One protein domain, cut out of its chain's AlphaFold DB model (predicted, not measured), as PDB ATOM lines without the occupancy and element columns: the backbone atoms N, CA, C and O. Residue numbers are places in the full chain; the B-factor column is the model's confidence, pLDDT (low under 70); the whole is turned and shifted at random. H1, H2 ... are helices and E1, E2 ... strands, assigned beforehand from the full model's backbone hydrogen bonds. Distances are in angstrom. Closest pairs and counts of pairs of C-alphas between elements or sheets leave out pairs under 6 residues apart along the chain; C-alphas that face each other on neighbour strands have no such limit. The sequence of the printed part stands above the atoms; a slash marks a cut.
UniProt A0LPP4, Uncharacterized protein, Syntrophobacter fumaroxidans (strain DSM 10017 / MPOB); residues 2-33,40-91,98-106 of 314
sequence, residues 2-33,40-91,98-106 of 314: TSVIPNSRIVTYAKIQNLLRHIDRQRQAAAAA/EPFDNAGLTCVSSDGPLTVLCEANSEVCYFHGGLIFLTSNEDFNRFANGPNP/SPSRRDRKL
ATOM      1  N   THR A   2     150.598  92.711 154.614       55.81
ATOM      2  CA  THR A   2     151.269  93.547 155.622       55.81
ATOM      3  C   THR A   2     150.339  93.751 156.817       55.81
ATOM      4  O   THR A   2     149.123  93.715 156.650       55.81
ATOM      5  N   SER A   3     150.877  93.909 158.027       56.53
ATOM      6  CA  SER A   3     150.038  94.254 159.177       56.53
ATOM      7  C   SER A   3     149.585  95.710 159.094       56.53
ATOM      8  O   SER A   3     150.342  96.572 158.655       56.53
ATOM      9  N   VAL A   4     148.366  95.976 159.556       71.25
ATOM     10  CA  VAL A   4     147.804  97.335 159.645       71.25
ATOM     11  C   VAL A   4     148.478  98.152 160.750       71.25
ATOM     12  O   VAL A   4     148.727  99.342 160.585       71.25
ATOM     13  N   ILE A   5     148.798  97.514 161.879       75.88
ATOM     14  CA  ILE A   5     149.525  98.160 162.974       75.88
ATOM     15  C   ILE A   5     151.032  98.045 162.683       75.88
ATOM     16  O   ILE A   5     151.497  96.938 162.373       75.88
ATOM     17  N   PRO A   6     151.801  99.149 162.752       71.88
ATOM     18  CA  PRO A   6     153.252  99.119 162.599       71.88
ATOM     19  C   PRO A   6     153.919  98.152 163.582       71.88
ATOM     20  O   PRO A   6     153.429  97.939 164.687       71.88
ATOM     21  N   ASN A   7     155.050  97.568 163.178       79.25
ATOM     22  CA  ASN A   7     155.852  96.632 163.981       79.25
ATOM     23  C   ASN A   7     155.146  95.335 164.417       79.25
ATOM     24  O   ASN A   7     155.731  94.544 165.163       79.25
ATOM     25  N   SER A   8     153.931  95.060 163.932       82.81
ATOM     26  CA  SER A   8     153.282  93.792 164.241       82.81
ATOM     27  C   SER A   8     153.975  92.620 163.559       82.81
ATOM     28  O   SER A   8     154.415  92.678 162.409       82.81
ATOM     29  N   ARG A   9     154.005  91.494 164.266       85.00
ATOM     30  CA  ARG A   9     154.592  90.238 163.793       85.00
ATOM     31  C   ARG A   9     153.523  89.170 163.636       85.00
ATOM     32  O   ARG A   9     152.703  88.986 164.534       85.00
ATOM     33  N   ILE A  10     153.566  88.432 162.526       82.31
ATOM     34  CA  ILE A  10     152.711  87.255 162.329       82.31
ATOM     35  C   ILE A  10     153.068  86.205 163.384       82.31
ATOM     36  O   ILE A  10     154.244  85.894 163.623       82.31
ATOM     37  N   VAL A  11     152.047  85.645 164.023       76.81
ATOM     38  CA  VAL A  11     152.214  84.588 165.015       76.81
ATOM     39  C   VAL A  11     152.363  83.247 164.301       76.81
ATOM     40  O   VAL A  11     151.437  82.730 163.687       76.81
ATOM     41  N   THR A  12     153.553  82.658 164.385       77.25
ATOM     42  CA  THR A  12     153.813  81.283 163.922       77.25
ATOM     43  C   THR A  12     153.093  80.262 164.804       77.25
ATOM     44  O   THR A  12     152.932  80.518 165.997       77.25
ATOM     45  N   TYR A  13     152.813  79.057 164.300       69.88
ATOM     46  CA  TYR A  13     152.175  77.974 165.069       69.88
ATOM     47  C   TYR A  13     152.784  77.734 166.469       69.88
ATOM     48  O   TYR A  13     152.078  77.731 167.476       69.88
ATOM     49  N   ALA A  14     154.116  77.631 166.570       71.31
ATOM     50  CA  ALA A  14     154.804  77.449 167.855       71.31
ATOM     51  C   ALA A  14     154.571  78.618 168.835       71.31
ATOM     52  O   ALA A  14     154.483  78.423 170.049       71.31
ATOM     53  N   LYS A  15     154.424  79.840 168.310       71.81
ATOM     54  CA  LYS A  15     154.090  81.031 169.100       71.81
ATOM     55  C   LYS A  15     152.616  81.055 169.505       71.81
ATOM     56  O   LYS A  15     152.345  81.519 170.604       71.81
ATOM     57  N   ILE A  16     151.698  80.495 168.708       70.19
ATOM     58  CA  ILE A  16     150.287  80.331 169.102       70.19
ATOM     59  C   ILE A  16     150.192  79.425 170.338       70.19
ATOM     60  O   ILE A  16     149.528  79.780 171.305       70.19
ATOM     61  N   GLN A  17     150.922  78.306 170.373       72.38
ATOM     62  CA  GLN A  17     150.940  77.425 171.553       72.38
ATOM     63  C   GLN A  17     151.467  78.130 172.809       72.38
ATOM     64  O   GLN A  17     150.910  77.982 173.897       72.38
ATOM     65  N   ASN A  18     152.537  78.914 172.671       70.75
ATOM     66  CA  ASN A  18     153.088  79.678 173.790       70.75
ATOM     67  C   ASN A  18     152.154  80.807 174.239       70.75
ATOM     68  O   ASN A  18     152.019  81.030 175.440       70.75
ATOM     69  N   LEU A  19     151.473  81.460 173.297       68.81
ATOM     70  CA  LEU A  19     150.453  82.463 173.576       68.81
ATOM     71  C   LEU A  19     149.280  81.856 174.356       68.81
ATOM     72  O   LEU A  19     148.891  82.408 175.376       68.81
ATOM     73  N   LEU A  20     148.766  80.695 173.946       69.69
ATOM     74  CA  LEU A  20     147.685  80.003 174.661       69.69
ATOM     75  C   LEU A  20     148.088  79.654 176.100       69.69
ATOM     76  O   LEU A  20     147.334  79.914 177.032       69.69
ATOM     77  N   ARG A  21     149.315  79.158 176.308       71.12
ATOM     78  CA  ARG A  21     149.851  78.912 177.659       71.12
ATOM     79  C   ARG A  21     149.971  80.195 178.481       71.12
ATOM     80  O   ARG A  21     149.774  80.160 179.693       71.12
ATOM     81  N   HIS A  22     150.341  81.306 177.849       68.69
ATOM     82  CA  HIS A  22     150.427  82.605 178.512       68.69
ATOM     83  C   HIS A  22     149.041  83.104 178.936       68.69
ATOM     84  O   HIS A  22     148.863  83.448 180.103       68.69
ATOM     85  N   ILE A  23     148.057  83.025 178.032       67.75
ATOM     86  CA  ILE A  23     146.640  83.314 178.298       67.75
ATOM     87  C   ILE A  23     146.144  82.490 179.490       67.75
ATOM     88  O   ILE A  23     145.520  83.029 180.401       67.75
ATOM     89  N   ASP A  24     146.458  81.194 179.525       68.94
ATOM     90  CA  ASP A  24     146.023  80.307 180.606       68.94
ATOM     91  C   ASP A  24     146.636  80.673 181.955       68.94
ATOM     92  O   ASP A  24     145.931  80.712 182.963       68.94
ATOM     93  N   ARG A  25     147.930  81.010 181.982       69.06
ATOM     94  CA  ARG A  25     148.606  81.468 183.203       69.06
ATOM     95  C   ARG A  25     148.033  82.785 183.709       69.06
ATOM     96  O   ARG A  25     147.794  82.916 184.905       69.06
ATOM     97  N   GLN A  26     147.795  83.743 182.817       65.19
ATOM     98  CA  GLN A  26     147.205  85.028 183.189       65.19
ATOM     99  C   GLN A  26     145.789  84.861 183.731       65.19
ATOM    100  O   GLN A  26     145.440  85.484 184.728       65.19
ATOM    101  N   ARG A  27     144.993  83.963 183.147       65.00
ATOM    102  CA  ARG A  27     143.652  83.643 183.652       65.00
ATOM    103  C   ARG A  27     143.660  82.980 185.007       65.00
ATOM    104  O   ARG A  27     142.837  83.324 185.842       65.00
ATOM    105  N   GLN A  28     144.571  82.039 185.228       66.06
ATOM    106  CA  GLN A  28     144.730  81.411 186.535       66.06
ATOM    107  C   GLN A  28     145.153  82.439 187.586       66.06
ATOM    108  O   GLN A  28     144.589  82.453 188.675       66.06
ATOM    109  N   ALA A  29     146.085  83.332 187.244       63.94
ATOM    110  CA  ALA A  29     146.511  84.415 188.123       63.94
ATOM    111  C   ALA A  29     145.367  85.396 188.423       63.94
ATOM    112  O   ALA A  29     145.152  85.739 189.580       63.94
ATOM    113  N   ALA A  30     144.589  85.789 187.413       60.34
ATOM    114  CA  ALA A  30     143.440  86.671 187.584       60.34
ATOM    115  C   ALA A  30     142.312  86.013 188.389       60.34
ATOM    116  O   ALA A  30     141.756  86.646 189.273       60.34
ATOM    117  N   ALA A  31     142.009  84.734 188.148       61.62
ATOM    118  CA  ALA A  31     141.023  83.989 188.928       61.62
ATOM    119  C   ALA A  31     141.456  83.803 190.393       61.62
ATOM    120  O   ALA A  31     140.608  83.803 191.279       61.62
ATOM    121  N   ALA A  32     142.760  83.662 190.654       61.12
ATOM    122  CA  ALA A  32     143.312  83.589 192.007       61.12
ATOM    123  C   ALA A  32     143.363  84.956 192.715       61.12
ATOM    124  O   ALA A  32     143.324  85.003 193.940       61.12
ATOM    125  N   ALA A  33     143.456  86.049 191.951       59.38
ATOM    126  CA  ALA A  33     143.499  87.422 192.451       59.38
ATOM    127  C   ALA A  33     142.124  88.117 192.478       59.38
ATOM    128  O   ALA A  33     142.020  89.236 192.978       59.38
ATOM    129  N   GLU A  40     137.319  91.569 184.577       50.56
ATOM    130  CA  GLU A  40     137.939  90.437 183.887       50.56
ATOM    131  C   GLU A  40     139.273  90.892 183.265       50.56
ATOM    132  O   GLU A  40     139.340  91.985 182.704       50.56
ATOM    133  N   PRO A  41     140.334  90.064 183.301       47.56
ATOM    134  CA  PRO A  41     141.698  90.423 182.875       47.56
ATOM    135  C   PRO A  41     141.851  90.727 181.370       47.56
ATOM    136  O   PRO A  41     142.964  90.804 180.863       47.56
ATOM    137  N   PHE A  42     140.745  90.878 180.643       53.84
ATOM    138  CA  PHE A  42     140.690  91.097 179.208       53.84
ATOM    139  C   PHE A  42     139.732  92.233 178.858       53.84
ATOM    140  O   PHE A  42     138.768  92.030 178.113       53.84
ATOM    141  N   ASP A  43     139.993  93.430 179.376       61.41
ATOM    142  CA  ASP A  43     139.096  94.580 179.200       61.41
ATOM    143  C   ASP A  43     138.750  94.816 177.707       61.41
ATOM    144  O   ASP A  43     137.598  95.089 177.350       61.41
ATOM    145  N   ASN A  44     139.695  94.497 176.807       66.56
ATOM    146  CA  ASN A  44     139.538  94.615 175.355       66.56
ATOM    147  C   ASN A  44     139.398  93.298 174.561       66.56
ATOM    148  O   ASN A  44     139.223  93.371 173.345       66.56
ATOM    149  N   ALA A  45     139.446  92.089 175.147       71.94
ATOM    150  CA  ALA A  45     139.300  90.880 174.316       71.94
ATOM    151  C   ALA A  45     137.912  90.801 173.670       71.94
ATOM    152  O   ALA A  45     136.891  91.175 174.249       71.94
ATOM    153  N   GLY A  46     137.896  90.329 172.426       71.19
ATOM    154  CA  GLY A  46     136.722  90.314 171.574       71.19
ATOM    155  C   GLY A  46     136.352  91.676 170.990       71.19
ATOM    156  O   GLY A  46     135.482  91.715 170.119       71.19
ATOM    157  N   LEU A  47     136.991  92.776 171.412       77.81
ATOM    158  CA  LEU A  47     136.787  94.089 170.805       77.81
ATOM    159  C   LEU A  47     137.197  94.022 169.336       77.81
ATOM    160  O   LEU A  47     138.308  93.602 169.008       77.81
ATOM    161  N   THR A  48     136.285  94.427 168.460       74.00
ATOM    162  CA  THR A  48     136.552  94.534 167.030       74.00
ATOM    163  C   THR A  48     136.567  96.004 166.651       74.00
ATOM    164  O   THR A  48     135.586  96.704 166.885       74.00
ATOM    165  N   CYS A  49     137.673  96.469 166.080       71.00
ATOM    166  CA  CYS A  49     137.786  97.795 165.488       71.00
ATOM    167  C   CYS A  49     137.897  97.687 163.964       71.00
ATOM    168  O   CYS A  49     138.217  96.634 163.403       71.00
ATOM    169  N   VAL A  50     137.579  98.777 163.272       65.25
ATOM    170  CA  VAL A  50     137.636  98.831 161.810       65.25
ATOM    171  C   VAL A  50     138.944  99.479 161.381       65.25
ATOM    172  O   VAL A  50     139.300 100.545 161.873       65.25
ATOM    173  N   SER A  51     139.637  98.838 160.442       64.88
ATOM    174  CA  SER A  51     140.788  99.401 159.736       64.88
ATOM    175  C   SER A  51     140.511  99.511 158.235       64.88
ATOM    176  O   SER A  51     139.533  98.937 157.747       64.88
ATOM    177  N   SER A  52     141.374 100.219 157.497       61.78
ATOM    178  CA  SER A  52     141.294 100.357 156.030       61.78
ATOM    179  C   SER A  52     141.206  99.012 155.309       61.78
ATOM    180  O   SER A  52     140.466  98.886 154.337       61.78
ATOM    181  N   ASP A  53     141.905  97.998 155.823       63.28
ATOM    182  CA  ASP A  53     142.082  96.704 155.156       63.28
ATOM    183  C   ASP A  53     141.142  95.611 155.698       63.28
ATOM    184  O   ASP A  53     141.219  94.448 155.300       63.28
ATOM    185  N   GLY A  54     140.231  95.968 156.612       67.31
ATOM    186  CA  GLY A  54     139.241  95.054 157.186       67.31
ATOM    187  C   GLY A  54     139.105  95.151 158.708       67.31
ATOM    188  O   GLY A  54     139.740  95.989 159.352       67.31
ATOM    189  N   PRO A  55     138.251  94.311 159.319       75.81
ATOM    190  CA  PRO A  55     138.101  94.284 160.767       75.81
ATOM    191  C   PRO A  55     139.376  93.767 161.443       75.81
ATOM    192  O   PRO A  55     140.078  92.894 160.920       75.81
ATOM    193  N   LEU A  56     139.658  94.310 162.619       80.06
ATOM    194  CA  LEU A  56     140.696  93.854 163.526       80.06
ATOM    195  C   LEU A  56     140.021  93.444 164.828       80.06
ATOM    196  O   LEU A  56     139.366  94.268 165.456       80.06
ATOM    197  N   THR A  57     140.176  92.188 165.239       83.94
ATOM    198  CA  THR A  57     139.559  91.678 166.472       83.94
ATOM    199  C   THR A  57     140.626  91.297 167.483       83.94
ATOM    200  O   THR A  57     141.470  90.447 167.207       83.94
ATOM    201  N   VAL A  58     140.583  91.892 168.671       84.81
ATOM    202  CA  VAL A  58     141.498  91.559 169.768       84.81
ATOM    203  C   VAL A  58     141.161  90.168 170.301       84.81
ATOM    204  O   VAL A  58     140.024  89.889 170.678       84.81
ATOM    205  N   LEU A  59     142.152  89.281 170.340       83.56
ATOM    206  CA  LEU A  59     142.017  87.929 170.889       83.56
ATOM    207  C   LEU A  59     142.481  87.866 172.346       83.56
ATOM    208  O   LEU A  59     141.933  87.111 173.142       83.56
ATOM    209  N   CYS A  60     143.508  88.642 172.689       78.06
ATOM    210  CA  CYS A  60     144.067  88.720 174.031       78.06
ATOM    211  C   CYS A  60     144.894  89.998 174.175       78.06
ATOM    212  O   CYS A  60     145.567  90.408 173.233       78.06
ATOM    213  N   GLU A  61     144.913  90.555 175.379       75.12
ATOM    214  CA  GLU A  61     145.817  91.623 175.788       75.12
ATOM    215  C   GLU A  61     146.613  91.136 177.003       75.12
ATOM    216  O   GLU A  61     146.046  90.593 177.947       75.12
ATOM    217  N   ALA A  62     147.934  91.264 176.941       68.31
ATOM    218  CA  ALA A  62     148.857  91.027 178.042       68.31
ATOM    219  C   ALA A  62     149.576  92.342 178.369       68.31
ATOM    220  O   ALA A  62     149.648  93.222 177.520       68.31
ATOM    221  N   ASN A  63     150.164  92.473 179.564       62.78
ATOM    222  CA  ASN A  63     150.717  93.745 180.069       62.78
ATOM    223  C   ASN A  63     151.673  94.498 179.117       62.78
ATOM    224  O   ASN A  63     151.829  95.706 179.269       62.78
ATOM    225  N   SER A  64     152.304  93.829 178.146       74.19
ATOM    226  CA  SER A  64     153.161  94.471 177.140       74.19
ATOM    227  C   SER A  64     152.765  94.212 175.682       74.19
ATOM    228  O   SER A  64     153.360  94.826 174.798       74.19
ATOM    229  N   GLU A  65     151.818  93.311 175.397       82.12
ATOM    230  CA  GLU A  65     151.496  92.893 174.024       82.12
ATOM    231  C   GLU A  65     149.992  92.684 173.797       82.12
ATOM    232  O   GLU A  65     149.311  92.045 174.601       82.12
ATOM    233  N   VAL A  66     149.510  93.109 172.628       83.00
ATOM    234  CA  VAL A  66     148.169  92.801 172.120       83.00
ATOM    235  C   VAL A  66     148.267  91.749 171.028       83.00
ATOM    236  O   VAL A  66     149.000  91.899 170.047       83.00
ATOM    237  N   CYS A  67     147.480  90.688 171.180       85.12
ATOM    238  CA  CYS A  67     147.243  89.696 170.147       85.12
ATOM    239  C   CYS A  67     145.918  89.987 169.442       85.12
ATOM    240  O   CYS A  67     144.866  90.047 170.087       85.12
ATOM    241  N   TYR A  68     145.951  90.108 168.118       86.44
ATOM    242  CA  TYR A  68     144.764  90.410 167.328       86.44
ATOM    243  C   TYR A  68     144.684  89.590 166.042       86.44
ATOM    244  O   TYR A  68     145.688  89.170 165.468       86.44
ATOM    245  N   PHE A  69     143.458  89.383 165.579       86.00
ATOM    246  CA  PHE A  69     143.132  88.787 164.296       86.00
ATOM    247  C   PHE A  69     142.900  89.877 163.255       86.00
ATOM    248  O   PHE A  69     142.137  90.811 163.502       86.00
ATOM    249  N   HIS A  70     143.510  89.736 162.082       85.06
ATOM    250  CA  HIS A  70     143.247  90.601 160.939       85.06
ATOM    251  C   HIS A  70     143.513  89.861 159.625       85.06
ATOM    252  O   HIS A  70     144.536  89.194 159.477       85.06
ATOM    253  N   GLY A  71     142.592  89.971 158.665       78.25
ATOM    254  CA  GLY A  71     142.794  89.455 157.307       78.25
ATOM    255  C   GLY A  71     143.112  87.957 157.226       78.25
ATOM    256  O   GLY A  71     143.779  87.539 156.285       78.25
ATOM    257  N   GLY A  72     142.675  87.152 158.204       78.50
ATOM    258  CA  GLY A  72     142.966  85.713 158.246       78.50
ATOM    259  C   GLY A  72     144.137  85.279 159.103       78.50
ATOM    260  O   GLY A  72     144.348  84.083 159.282       78.50
ATOM    261  N   LEU A  73     144.909  86.231 159.613       82.62
ATOM    262  CA  LEU A  73     146.142  85.964 160.333       82.62
ATOM    263  C   LEU A  73     146.056  86.508 161.754       82.62
ATOM    264  O   LEU A  73     145.334  87.463 162.043       82.62
ATOM    265  N   ILE A  74     146.833  85.890 162.637       85.19
ATOM    266  CA  ILE A  74     147.031  86.365 164.001       85.19
ATOM    267  C   ILE A  74     148.331  87.159 164.046       85.19
ATOM    268  O   ILE A  74     149.377  86.696 163.575       85.19
ATOM    269  N   PHE A  75     148.268  88.335 164.653       86.06
ATOM    270  CA  PHE A  75     149.386  89.241 164.840       86.06
ATOM    271  C   PHE A  75     149.613  89.523 166.323       86.06
ATOM    272  O   PHE A  75     148.678  89.522 167.120       86.06
ATOM    273  N   LEU A  76     150.868  89.794 166.668       86.88
ATOM    274  CA  LEU A  76     151.269  90.360 167.953       86.88
ATOM    275  C   LEU A  76     151.847  91.751 167.728       86.88
ATOM    276  O   LEU A  76     152.655  91.931 166.814       86.88
ATOM    277  N   THR A  77     151.475  92.694 168.582       86.38
ATOM    278  CA  THR A  77     152.018  94.055 168.626       86.38
ATOM    279  C   THR A  77     152.184  94.511 170.075       86.38
ATOM    280  O   THR A  77     151.695  93.839 170.982       86.38
ATOM    281  N   SER A  78     152.882  95.621 170.310       84.62
ATOM    282  CA  SER A  78     153.000  96.194 171.653       84.62
ATOM    283  C   SER A  78     151.693  96.883 172.074       84.62
ATOM    284  O   SER A  78     150.946  97.377 171.227       84.62
ATOM    285  N   ASN A  79     151.408  96.959 173.379       79.75
ATOM    286  CA  ASN A  79     150.251  97.728 173.875       79.75
ATOM    287  C   ASN A  79     150.331  99.205 173.482       79.75
ATOM    288  O   ASN A  79     149.313  99.837 173.215       79.75
ATOM    289  N   GLU A  80     151.539  99.762 173.436       81.25
ATOM    290  CA  GLU A  80     151.761 101.145 173.030       81.25
ATOM    291  C   GLU A  80     151.381 101.364 171.560       81.25
ATOM    292  O   GLU A  80     150.614 102.279 171.262       81.25
ATOM    293  N   ASP A  81     151.847 100.502 170.653       81.94
ATOM    294  CA  ASP A  81     151.524 100.593 169.225       81.94
ATOM    295  C   ASP A  81     150.034 100.349 168.969       81.94
ATOM    296  O   ASP A  81     149.417 101.067 168.178       81.94
ATOM    297  N   PHE A  82     149.425  99.394 169.682       79.88
ATOM    298  CA  PHE A  82     147.986  99.154 169.608       79.88
ATOM    299  C   PHE A  82     147.179 100.367 170.076       79.88
ATOM    300  O   PHE A  82     146.275 100.809 169.371       79.88
ATOM    301  N   ASN A  83     147.520 100.953 171.227       76.06
ATOM    302  CA  ASN A  83     146.812 102.113 171.766       76.06
ATOM    303  C   ASN A  83     147.016 103.370 170.919       76.06
ATOM    304  O   ASN A  83     146.078 104.149 170.764       76.06
ATOM    305  N   ARG A  84     148.208 103.567 170.341       75.12
ATOM    306  CA  ARG A  84     148.465 104.641 169.368       75.12
ATOM    307  C   ARG A  84     147.614 104.474 168.114       75.12
ATOM    308  O   ARG A  84     147.096 105.462 167.607       75.12
ATOM    309  N   PHE A  85     147.455 103.242 167.632       75.38
ATOM    310  CA  PHE A  85     146.575 102.943 166.506       75.38
ATOM    311  C   PHE A  85     145.096 103.171 166.864       75.38
ATOM    312  O   PHE A  85     144.386 103.846 166.125       75.38
ATOM    313  N   ALA A  86     144.640 102.662 168.011       70.75
ATOM    314  CA  ALA A  86     143.243 102.736 168.438       70.75
ATOM    315  C   ALA A  86     142.786 104.159 168.815       70.75
ATOM    316  O   ALA A  86     141.644 104.521 168.542       70.75
ATOM    317  N   ASN A  87     143.667 104.967 169.420       65.75
ATOM    318  CA  ASN A  87     143.358 106.309 169.935       65.75
ATOM    319  C   ASN A  87     143.993 107.451 169.113       65.75
ATOM    320  O   ASN A  87     143.972 108.607 169.539       65.75
ATOM    321  N   GLY A  88     144.607 107.143 167.966       58.34
ATOM    322  CA  GLY A  88     145.321 108.111 167.131       58.34
ATOM    323  C   GLY A  88     144.410 109.176 166.488       58.34
ATOM    324  O   GLY A  88     143.211 108.952 166.314       58.34
ATOM    325  N   PRO A  89     144.962 110.340 166.088       46.72
ATOM    326  CA  PRO A  89     144.204 111.535 165.700       46.72
ATOM    327  C   PRO A  89     143.571 111.478 164.298       46.72
ATOM    328  O   PRO A  89     143.439 112.511 163.646       46.72
ATOM    329  N   ASN A  90     143.149 110.305 163.815       44.03
ATOM    330  CA  ASN A  90     142.340 110.231 162.600       44.03
ATOM    331  C   ASN A  90     141.411 109.004 162.535       44.03
ATOM    332  O   ASN A  90     141.623 108.095 161.738       44.03
ATOM    333  N   PRO A  91     140.293 109.002 163.283       43.69
ATOM    334  CA  PRO A  91     139.185 108.086 163.016       43.69
ATOM    335  C   PRO A  91     138.381 108.469 161.752       43.69
ATOM    336  O   PRO A  91     137.357 107.855 161.468       43.69
ATOM    337  N   SER A  98     129.383 102.150 158.967       35.56
ATOM    338  CA  SER A  98     127.946 101.986 159.205       35.56
ATOM    339  C   SER A  98     127.706 101.142 160.479       35.56
ATOM    340  O   SER A  98     128.288 100.060 160.600       35.56
ATOM    341  N   PRO A  99     126.838 101.582 161.410       39.41
ATOM    342  CA  PRO A  99     126.822 101.138 162.814       39.41
ATOM    343  C   PRO A  99     126.154  99.780 163.104       39.41
ATOM    344  O   PRO A  99     125.894  99.459 164.258       39.41
ATOM    345  N   SER A 100     125.801  98.956 162.112       47.22
ATOM    346  CA  SER A 100     124.841  97.866 162.385       47.22
ATOM    347  C   SER A 100     125.432  96.478 162.658       47.22
ATOM    348  O   SER A 100     124.705  95.622 163.164       47.22
ATOM    349  N   ARG A 101     126.712  96.201 162.346       48.78
ATOM    350  CA  ARG A 101     127.276  94.833 162.493       48.78
ATOM    351  C   ARG A 101     128.732  94.709 162.966       48.78
ATOM    352  O   ARG A 101     129.114  93.603 163.339       48.78
ATOM    353  N   ARG A 102     129.544  95.775 162.951       50.50
ATOM    354  CA  ARG A 102     131.011  95.685 163.156       50.50
ATOM    355  C   ARG A 102     131.537  96.197 164.503       50.50
ATOM    356  O   ARG A 102     132.685  95.916 164.811       50.50
ATOM    357  N   ASP A 103     130.682  96.783 165.341       56.47
ATOM    358  CA  ASP A 103     131.007  97.178 166.729       56.47
ATOM    359  C   ASP A 103     130.766  96.040 167.738       56.47
ATOM    360  O   ASP A 103     130.600  96.237 168.944       56.47
ATOM    361  N   ARG A 104     130.675  94.804 167.240       69.69
ATOM    362  CA  ARG A 104     130.344  93.647 168.058       69.69
ATOM    363  C   ARG A 104     131.574  93.199 168.846       69.69
ATOM    364  O   ARG A 104     132.508  92.636 168.277       69.69
ATOM    365  N   LYS A 105     131.516  93.352 170.169       78.88
ATOM    366  CA  LYS A 105     132.434  92.675 171.091       78.88
ATOM    367  C   LYS A 105     132.108  91.178 171.108       78.88
ATOM    368  O   LYS A 105     130.989  90.789 171.454       78.88
ATOM    369  N   LEU A 106     133.055  90.339 170.690       83.31
ATOM    370  CA  LEU A 106     132.944  88.891 170.862       83.31
ATOM    371  C   LEU A 106     132.932  88.567 172.357       83.31
ATOM    372  O   LEU A 106     133.679  89.149 173.138       83.31
TER     373      LEU A 106
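AT A GLANCE: This is residues 2 to 33, 40 to 91 and 98 to 106 of the 314 residues of an uncharacterized protein of Syntrophobacter fumaroxidans (strain DSM 10017 / MPOB) (UniProt A0LPP4). A strongly twisted sheet of four strands makes the core, with the long helix H1 slantwise over one face and the short helix H2 on the opposite face, three layers in all. The strands form a meander, each the antiparallel neighbour of the one before, in the order E1, E2, E3, E4 across the sheet. The printed part has 93 residues, with two named helices and four named strands running H1, E1, E2, E3, E4, H2 along the chain; the class is mixed, helices and strands. It is compact, with a radius of gyration of the C-alphas of 13.5 A, and its spans of 40 by 26 by 23 A are only just elongated.

HOW THE PARTS SIT: Before the first helix, residues 9 to 10 pair antiparallel with residues 75 to 76 of E4, residues 73 to 78. H1, residues 13 to 33, is on the sheet at a height over the sheet of 9.4 A. It is over E4 and E2, residues 54 to 62, and only just over E3, residues 65 to 70, on which 3 of its C-alphas fall. On the local plane its line and that of E2 stand at 37 degrees, slantwise to the strands; the closest C-alphas of the two, those of Ile 23 and Cys 60, are 7.4 A apart. E1, residues 48 to 51, is an edge strand and forms a hairpin with E2, with N 49 and O 56 within hydrogen-bond range at 2.8 A. E2 bends by 54 degrees at residue 59. E2 and E3 form the next hairpin, with N 59 and O 67 at 2.8 A, and E3 and E4 the last, with N 66 and O 77 at 2.8 A. H2, residues 79 to 87, is on the opposite face from H1; the closest C-alphas of E3 and H2, those of Glu 65 and Asn 79, are 5.0 A apart. H1 and H2 are apart. In H1 and H2 every O i to N i+4 pair is within hydrogen-bond range.

IN THESE COORDINATES: H1 begins at C-alpha 13 (152.175, 77.974, 165.069) and is 30.2 A long. E1 is 9.7 A long, E2 23.3 A, E3 15.6 A and E4 16.7 A. H2 is 11.7 A long and ends at C-alpha 87 (143.358, 106.309, 169.935).

THE WHOLE: The two C-alphas farthest apart, those of Ala 32 and Ser 98, are 40.6 A apart. Residues 34 to 39 and 92 to 97 are not printed, with C-alpha gaps of 10.6 A and 13.3 A. The link from H1 to E1 runs across the first cut; the other links between named elements are tight. The mean pLDDT of the printed part is 70.2, and 41 residues are under 70, among them 22 to 33, 40 to 44 and 98 to 104.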